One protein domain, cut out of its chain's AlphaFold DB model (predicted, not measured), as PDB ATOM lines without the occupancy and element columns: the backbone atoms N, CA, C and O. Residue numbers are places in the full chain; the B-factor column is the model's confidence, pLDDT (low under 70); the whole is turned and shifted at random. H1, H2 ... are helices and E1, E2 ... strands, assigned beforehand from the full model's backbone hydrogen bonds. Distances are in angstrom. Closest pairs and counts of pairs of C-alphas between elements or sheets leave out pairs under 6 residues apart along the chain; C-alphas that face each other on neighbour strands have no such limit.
ATOM      1  N   ASN A   3      11.176   2.794  -6.132       85.31
ATOM      2  CA  ASN A   3      11.097   2.343  -7.520       85.31
ATOM      3  C   ASN A   3      10.115   1.182  -7.653       85.31
ATOM      4  O   ASN A   3      10.196   0.193  -6.931       85.31
ATOM      5  N   ALA A   4       9.188   1.267  -8.604       89.62
ATOM      6  CA  ALA A   4       8.290   0.157  -8.894       89.62
ATOM      7  C   ALA A   4       9.041  -0.962  -9.634       89.62
ATOM      8  O   ALA A   4       9.675  -0.731 -10.664       89.62
ATOM      9  N   VAL A   5       8.947  -2.187  -9.116       87.38
ATOM     10  CA  VAL A   5       9.546  -3.382  -9.721       87.38
ATOM     11  C   VAL A   5       8.497  -4.069 -10.583       87.38
ATOM     12  O   VAL A   5       7.412  -4.409 -10.100       87.38
ATOM     13  N   TYR A   6       8.828  -4.297 -11.852       89.81
ATOM     14  CA  TYR A   6       7.950  -4.937 -12.827       89.81
ATOM     15  C   TYR A   6       8.520  -6.275 -13.290       89.81
ATOM     16  O   TYR A   6       9.720  -6.423 -13.484       89.81
ATOM     17  N   TRP A   7       7.637  -7.238 -13.525       88.88
ATOM     18  CA  TRP A   7       7.955  -8.523 -14.126       88.88
ATOM     19  C   TRP A   7       6.918  -8.854 -15.189       88.88
ATOM     20  O   TRP A   7       5.720  -8.852 -14.905       88.88
ATOM     21  N   GLN A   8       7.370  -9.113 -16.420       88.81
ATOM     22  CA  GLN A   8       6.490  -9.366 -17.573       88.81
ATOM     23  C   GLN A   8       5.390  -8.295 -17.736       88.81
ATOM     24  O   GLN A   8       4.233  -8.601 -18.006       88.81
ATOM     25  N   GLY A   9       5.737  -7.025 -17.505       88.44
ATOM     26  CA  GLY A   9       4.797  -5.902 -17.592       88.44
ATOM     27  C   GLY A   9       3.834  -5.759 -16.407       88.44
ATOM     28  O   GLY A   9       3.019  -4.842 -16.400       88.44
ATOM     29  N   ARG A  10       3.929  -6.609 -15.378       90.19
ATOM     30  CA  ARG A  10       3.127  -6.511 -14.153       90.19
ATOM     31  C   ARG A  10       3.964  -5.991 -12.993       90.19
ATOM     32  O   ARG A  10       5.060  -6.486 -12.760       90.19
ATOM     33  N   GLN A  11       3.431  -5.045 -12.227       90.56
ATOM     34  CA  GLN A  11       4.089  -4.596 -11.003       90.56
ATOM     35  C   GLN A  11       4.047  -5.705  -9.943       90.56
ATOM     36  O   GLN A  11       2.985  -6.253  -9.640       90.56
ATOM     37  N   VAL A  12       5.210  -6.046  -9.398       92.06
ATOM     38  CA  VAL A  12       5.402  -7.162  -8.460       92.06
ATOM     39  C   VAL A  12       5.978  -6.725  -7.116       92.06
ATOM     40  O   VAL A  12       5.873  -7.468  -6.144       92.06
ATOM     41  N   GLY A  13       6.522  -5.513  -7.024       91.38
ATOM     42  CA  GLY A  13       7.000  -4.963  -5.762       91.38
ATOM     43  C   GLY A  13       7.406  -3.501  -5.867       91.38
ATOM     44  O   GLY A  13       7.234  -2.857  -6.906       91.38
ATOM     45  N   ILE A  14       7.947  -2.995  -4.765       90.62
ATOM     46  CA  ILE A  14       8.516  -1.656  -4.652       90.62
ATOM     47  C   ILE A  14       9.902  -1.798  -4.033       90.62
ATOM     48  O   ILE A  14      10.053  -2.373  -2.959       90.62
ATOM     49  N   GLU A  15      10.918  -1.293  -4.714       88.00
ATOM     50  CA  GLU A  15      12.257  -1.146  -4.166       88.00
ATOM     51  C   GLU A  15      12.306   0.121  -3.316       88.00
ATOM     52  O   GLU A  15      11.966   1.213  -3.774       88.00
ATOM     53  N   CYS A  16      12.689  -0.058  -2.057       84.12
ATOM     54  CA  CYS A  16      12.876   1.003  -1.091       84.12
ATOM     55  C   CYS A  16      14.210   0.786  -0.372       84.12
ATOM     56  O   CYS A  16      14.431  -0.247   0.263       84.12
ATOM     57  N   ALA A  17      15.106   1.771  -0.474       81.88
ATOM     58  CA  ALA A  17      16.408   1.789   0.200       81.88
ATOM     59  C   ALA A  17      17.296   0.552  -0.075       81.88
ATOM     60  O   ALA A  17      18.002   0.064   0.807       81.88
ATOM     61  N   GLY A  18      17.275   0.041  -1.306       77.44
ATOM     62  CA  GLY A  18      18.043  -1.125  -1.741       77.44
ATOM     63  C   GLY A  18      17.411  -2.466  -1.365       77.44
ATOM     64  O   GLY A  18      18.042  -3.508  -1.549       77.44
ATOM     65  N   GLN A  19      16.183  -2.465  -0.841       83.12
ATOM     66  CA  GLN A  19      15.419  -3.671  -0.539       83.12
ATOM     67  C   GLN A  19      14.123  -3.692  -1.341       83.12
ATOM     68  O   GLN A  19      13.375  -2.720  -1.366       83.12
ATOM     69  N   ILE A  20      13.830  -4.825  -1.972       87.56
ATOM     70  CA  ILE A  20      12.563  -5.006  -2.679       87.56
ATOM     71  C   ILE A  20      11.509  -5.496  -1.687       87.56
ATOM     72  O   ILE A  20      11.611  -6.592  -1.135       87.56
ATOM     73  N   LEU A  21      10.480  -4.680  -1.491       88.62
ATOM     74  CA  LEU A  21       9.242  -5.039  -0.818       88.62
ATOM     75  C   LEU A  21       8.319  -5.709  -1.839       88.62
ATOM     76  O   LEU A  21       7.788  -5.068  -2.748       88.62
ATOM     77  N   TRP A  22       8.156  -7.021  -1.708       90.56
ATOM     78  CA  TRP A  22       7.348  -7.828  -2.618       90.56
ATOM     79  C   TRP A  22       5.860  -7.746  -2.285       90.56
ATOM     80  O   TRP A  22       5.467  -7.869  -1.125       90.56
ATOM     81  N   PHE A  23       5.016  -7.613  -3.309       88.75
ATOM     82  CA  PHE A  23       3.582  -7.820  -3.134       88.75
ATOM     83  C   PHE A  23       3.281  -9.305  -2.938       88.75
ATOM     84  O   PHE A  23       3.944 -10.171  -3.501       88.75
ATOM     85  N   SER A  24       2.217  -9.623  -2.205       87.25
ATOM     86  CA  SER A  24       1.771 -11.007  -1.988       87.25
ATOM     87  C   SER A  24       1.370 -11.730  -3.280       87.25
ATOM     88  O   SER A  24       1.351 -12.956  -3.323       87.25
ATOM     89  N   SER A  25       1.098 -10.988  -4.357       86.06
ATOM     90  CA  SER A  25       0.856 -11.534  -5.695       86.06
ATOM     91  C   SER A  25       2.117 -11.710  -6.549       86.06
ATOM     92  O   SER A  25       2.000 -12.023  -7.735       86.06
ATOM     93  N   ALA A  26       3.306 -11.428  -6.009       88.19
ATOM     94  CA  ALA A  26       4.556 -11.554  -6.742       88.19
ATOM     95  C   ALA A  26       4.828 -13.030  -7.086       88.19
ATOM     96  O   ALA A  26       4.760 -13.898  -6.210       88.19
ATOM     97  N   PRO A  27       5.143 -13.350  -8.352       87.38
ATOM     98  CA  PRO A  27       5.500 -14.703  -8.727       87.38
ATOM     99  C   PRO A  27       6.910 -15.033  -8.216       87.38
ATOM    100  O   PRO A  27       7.834 -14.238  -8.371       87.38
ATOM    101  N   LYS A  28       7.088 -16.245  -7.675       86.62
ATOM    102  CA  LYS A  28       8.395 -16.793  -7.257       86.62
ATOM    103  C   LYS A  28       9.544 -16.546  -8.252       86.62
ATOM    104  O   LYS A  28      10.572 -16.061  -7.798       86.62
ATOM    105  N   PRO A  29       9.386 -16.757  -9.577       87.44
ATOM    106  CA  PRO A  29      10.470 -16.485 -10.525       87.44
ATOM    107  C   PRO A  29      10.906 -15.015 -10.562       87.44
ATOM    108  O   PRO A  29      12.080 -14.749 -10.788       87.44
ATOM    109  N   ALA A  30      10.007 -14.057 -10.304       86.38
ATOM    110  CA  ALA A  30      10.406 -12.655 -10.178       86.38
ATOM    111  C   ALA A  30      11.229 -12.433  -8.902       86.38
ATOM    112  O   ALA A  30      12.236 -11.733  -8.928       86.38
ATOM    113  N   MET A  31      10.828 -13.063  -7.796       85.00
ATOM    114  CA  MET A  31      11.552 -12.972  -6.525       85.00
ATOM    115  C   MET A  31      12.941 -13.615  -6.603       85.00
ATOM    116  O   MET A  31      13.872 -13.121  -5.979       85.00
ATOM    117  N   GLU A  32      13.089 -14.698  -7.370       85.50
ATOM    118  CA  GLU A  32      14.376 -15.360  -7.611       85.50
ATOM    119  C   GLU A  32      15.265 -14.556  -8.565       85.50
ATOM    120  O   GLU A  32      16.438 -14.351  -8.262       85.50
ATOM    121  N   ALA A  33      14.708 -14.046  -9.670       83.69
ATOM    122  CA  ALA A  33      15.444 -13.240 -10.647       83.69
ATOM    123  C   ALA A  33      15.986 -11.937 -10.038       83.69
ATOM    124  O   ALA A  33      17.145 -11.589 -10.235       83.69
ATOM    125  N   TYR A  34      15.164 -11.244  -9.248       76.38
ATOM    126  CA  TYR A  34      15.568 -10.042  -8.512       76.38
ATOM    127  C   TYR A  34      16.019 -10.346  -7.078       76.38
ATOM    128  O   TYR A  34      16.070  -9.447  -6.236       76.38
ATOM    129  N   GLY A  35      16.317 -11.612  -6.778       70.56
ATOM    130  CA  GLY A  35      16.849 -12.056  -5.494       70.56
ATOM    131  C   GLY A  35      18.267 -11.514  -5.250       70.56
ATOM    132  O   GLY A  35      18.618 -10.463  -5.775       70.56
ATOM    133  N   PRO A  36      19.142 -12.185  -4.476       60.41
ATOM    134  CA  PRO A  36      20.428 -11.629  -4.010       60.41
ATOM    135  C   PRO A  36      21.355 -11.041  -5.100       60.41
ATOM    136  O   PRO A  36      22.263 -10.280  -4.775       60.41
ATOM    137  N   GLN A  37      21.103 -11.337  -6.378       53.25
ATOM    138  CA  GLN A  37      21.753 -10.740  -7.546       53.25
ATOM    139  C   GLN A  37      21.377  -9.262  -7.787       53.25
ATOM    140  O   GLN A  37      22.257  -8.475  -8.130       53.25
ATOM    141  N   ALA A  38      20.143  -8.826  -7.498       52.81
ATOM    142  CA  ALA A  38      19.747  -7.418  -7.636       52.81
ATOM    143  C   ALA A  38      20.544  -6.497  -6.699       52.81
ATOM    144  O   ALA A  38      20.817  -5.347  -7.036       52.81
ATOM    145  N   ARG A  39      21.005  -7.013  -5.550       52.44
ATOM    146  CA  ARG A  39      21.885  -6.274  -4.633       52.44
ATOM    147  C   ARG A  39      23.239  -5.945  -5.271       52.44
ATOM    148  O   ARG A  39      23.846  -4.952  -4.881       52.44
ATOM    149  N   ALA A  40      23.730  -6.756  -6.210       49.75
ATOM    150  CA  ALA A  40      24.998  -6.511  -6.897       49.75
ATOM    151  C   ALA A  40      24.856  -5.437  -7.990       49.75
ATOM    152  O   ALA A  40      25.686  -4.534  -8.065       49.75
ATOM    153  N   GLU A  41      23.771  -5.463  -8.769       51.88
ATOM    154  CA  GLU A  41      23.532  -4.458  -9.819       51.88
ATOM    155  C   GLU A  41      23.072  -3.099  -9.258       51.88
ATOM    156  O   GLU A  41      23.526  -2.056  -9.726       51.88
ATOM    157  N   LEU A  42      22.271  -3.062  -8.182       51.03
ATOM    158  CA  LEU A  42      21.917  -1.799  -7.506       51.03
ATOM    159  C   LEU A  42      23.119  -1.128  -6.827       51.03
ATOM    160  O   LEU A  42      23.199   0.103  -6.802       51.03
ATOM    161  N   GLN A  43      24.071  -1.907  -6.306       49.78
ATOM    162  CA  GLN A  43      25.341  -1.354  -5.829       49.78
ATOM    163  C   GLN A  43      26.133  -0.731  -6.983       49.78
ATOM    164  O   GLN A  43      26.661   0.364  -6.818       49.78
ATOM    165  N   THR A  44      26.148  -1.353  -8.166       49.97
ATOM    166  CA  THR A  44      26.859  -0.798  -9.328       49.97
ATOM    167  C   THR A  44      26.227   0.504  -9.835       49.97
ATOM    168  O   THR A  44      26.953   1.451 -10.125       49.97
ATOM    169  N   MET A  45      24.891   0.607  -9.869       49.97
ATOM    170  CA  MET A  45      24.198   1.843 -10.273       49.97
ATOM    171  C   MET A  45      24.307   2.964  -9.229       49.97
ATOM    172  O   MET A  45      24.398   4.136  -9.590       49.97
ATOM    173  N   THR A  46      24.329   2.626  -7.935       50.06
ATOM    174  CA  THR A  46      24.513   3.624  -6.866       50.06
ATOM    175  C   THR A  46      25.928   4.202  -6.886       50.06
ATOM    176  O   THR A  46      26.090   5.406  -6.710       50.06
ATOM    177  N   VAL A  47      26.945   3.376  -7.154       53.16
ATOM    178  CA  VAL A  47      28.338   3.837  -7.275       53.16
ATOM    179  C   VAL A  47      28.517   4.755  -8.487       53.16
ATOM    180  O   VAL A  47      29.161   5.794  -8.363       53.16
ATOM    181  N   ASP A  48      27.909   4.436  -9.632       52.72
ATOM    182  CA  ASP A  48      28.002   5.273 -10.838       52.72
ATOM    183  C   ASP A  48      27.351   6.657 -10.637       52.72
ATOM    184  O   ASP A  48      27.933   7.691 -10.974       52.72
ATOM    185  N   ALA A  49      26.195   6.703  -9.961       53.84
ATOM    186  CA  ALA A  49      25.528   7.954  -9.602       53.84
ATOM    187  C   ALA A  49      26.324   8.809  -8.592       53.84
ATOM    188  O   ALA A  49      26.210  10.041  -8.599       53.84
ATOM    189  N   ASP A  50      27.116   8.180  -7.721       52.16
ATOM    190  CA  ASP A  50      27.992   8.875  -6.770       52.16
ATOM    191  C   ASP A  50      29.248   9.429  -7.469       52.16
ATOM    192  O   ASP A  50      29.607  10.596  -7.285       52.16
ATOM    193  N   ILE A  51      29.844   8.654  -8.385       56.56
ATOM    194  CA  ILE A  51      30.967   9.099  -9.231       56.56
ATOM    195  C   ILE A  51      30.549  10.272 -10.128       56.56
ATOM    196  O   ILE A  51      31.272  11.271 -10.205       56.56
ATOM    197  N   ALA A  52      29.369  10.209 -10.753       54.53
ATOM    198  CA  ALA A  52      28.848  11.287 -11.593       54.53
ATOM    199  C   ALA A  52      28.657  12.602 -10.812       54.53
ATOM    200  O   ALA A  52      28.945  13.683 -11.329       54.53
ATOM    201  N   ARG A  53      28.231  12.530  -9.542       55.75
ATOM    202  CA  ARG A  53      28.137  13.713  -8.667       55.75
ATOM    203  C   ARG A  53      29.500  14.244  -8.240       55.75
ATOM    204  O   ARG A  53      29.665  15.459  -8.142       55.75
ATOM    205  N   ASN A  54      30.467  13.368  -7.989       53.41
ATOM    206  CA  ASN A  54      31.790  13.795  -7.549       53.41
ATOM    207  C   ASN A  54      32.582  14.466  -8.688       53.41
ATOM    208  O   ASN A  54      33.240  15.477  -8.465       53.41
ATOM    209  N   LEU A  55      32.435  13.994  -9.932       53.66
ATOM    210  CA  LEU A  55      33.038  14.630 -11.111       53.66
ATOM    211  C   LEU A  55      32.515  16.052 -11.364       53.66
ATOM    212  O   LEU A  55      33.289  16.926 -11.752       53.66
ATOM    213  N   LEU A  56      31.236  16.319 -11.083       53.03
ATOM    214  CA  LEU A  56      30.657  17.659 -11.228       53.03
ATOM    215  C   LEU A  56      31.226  18.663 -10.206       53.03
ATOM    216  O   LEU A  56      31.282  19.859 -10.475       53.03
ATOM    217  N   ARG A  57      31.668  18.184  -9.035       50.97
ATOM    218  CA  ARG A  57      32.182  19.024  -7.943       50.97
ATOM    219  C   ARG A  57      33.654  19.409  -8.104       50.97
ATOM    220  O   ARG A  57      34.064  20.430  -7.568       50.97
ATOM    221  N   VAL A  58      34.445  18.610  -8.822       52.28
ATOM    222  CA  VAL A  58      35.885  18.869  -9.032       52.28
ATOM    223  C   VAL A  58      36.133  19.829 -10.211       52.28
ATOM    224  O   VAL A  58      37.230  20.354 -10.355       52.28
ATOM    225  N   ALA A  59      35.113  20.106 -11.029       47.59
ATOM    226  CA  ALA A  59      35.193  21.008 -12.181       47.59
ATOM    227  C   ALA A  59      34.711  22.455 -11.908       47.59
ATOM    228  O   ALA A  59      34.421  23.173 -12.864       47.59
TER     229      ALA A  59
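Overview. This is residues 3 to 59 of the 60 residues of an uncharacterized protein of Paraburkholderia phenazinium (UniProt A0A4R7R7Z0). A small three-stranded antiparallel sheet, E1 E2 E3, has the short helix H1 over one face, and the long helix H2 runs away from this small body as an arm. Residues 47 to 59, of which 47 to 58 belong to H2, stand free and stick out from the body, and this arm makes much of the length. The printed part has 57 residues, with three named strands followed by two named helices in the order E1 E2 E3 H1 H2; the class is mixed, helices and strands. The whole is loose, with a radius of gyration of the C-alphas of 14.4 A and spans of 48 by 18 by 17 A.

Along the chain. E1 is residues 3 to 7 and begins at C-alpha 3, (11.097, 2.343, -7.520). E2 is residues 10 to 16, 17.9 A from first to last C-alpha, and E3 is residues 19 to 22, 9.3 A. H1 is residues 28 to 33, 8.6 A, beginning at C-alpha 28, (8.395, -16.793, -7.257). H2 is residues 38 to 58, 30.9 A, and ends at C-alpha 58, (35.885, 18.869, -9.032).

Arrangement. The strands form a meander, each strand the antiparallel neighbour of the one before, with E2 as the inner strand and E1 and E3 as edge strands. E1 and E2 are a hairpin at 147 degrees between their directions; N 5 and O 13 are within hydrogen-bond range at 2.9 A, as are N 12 and O 5 at 2.8 A. E2 and E3 are a hairpin at 144 degrees, with N 14 and O 21 at 2.9 A and N 21 and O 14 at 2.8 A. H1 is on the sheet at a height over the sheet of 9.1 A, over E2, and runs slantwise to the strands at 56 degrees to E2 on the local plane. The closest C-alphas of H1 and E1 are those of Trp 7 and Ala 30, 6.2 A apart. H2 only grazes the sheet with its residues 38 to 42, and only just, with 5 pairs of C-alphas within 10 A. E3 and H2 are near each other. H1 and H2 meet only through their link. Each O i to N i+4 pair of H1 is within hydrogen-bond range, and 16 of 17 are in H2.

Size, cuts and confidence. The two C-alphas farthest apart are those of Ser 25 and Ala 59, 47.8 A. Without residues 47 to 59, the body of 44 residues spans 27 by 17 by 16 A, with a radius of gyration of 9.9 A. The printed part has no cut, and the four links between elements are tight. The mean pLDDT of the printed part is 72.2; residues 36 to 59 are under 70, and the mean for H2 is 52.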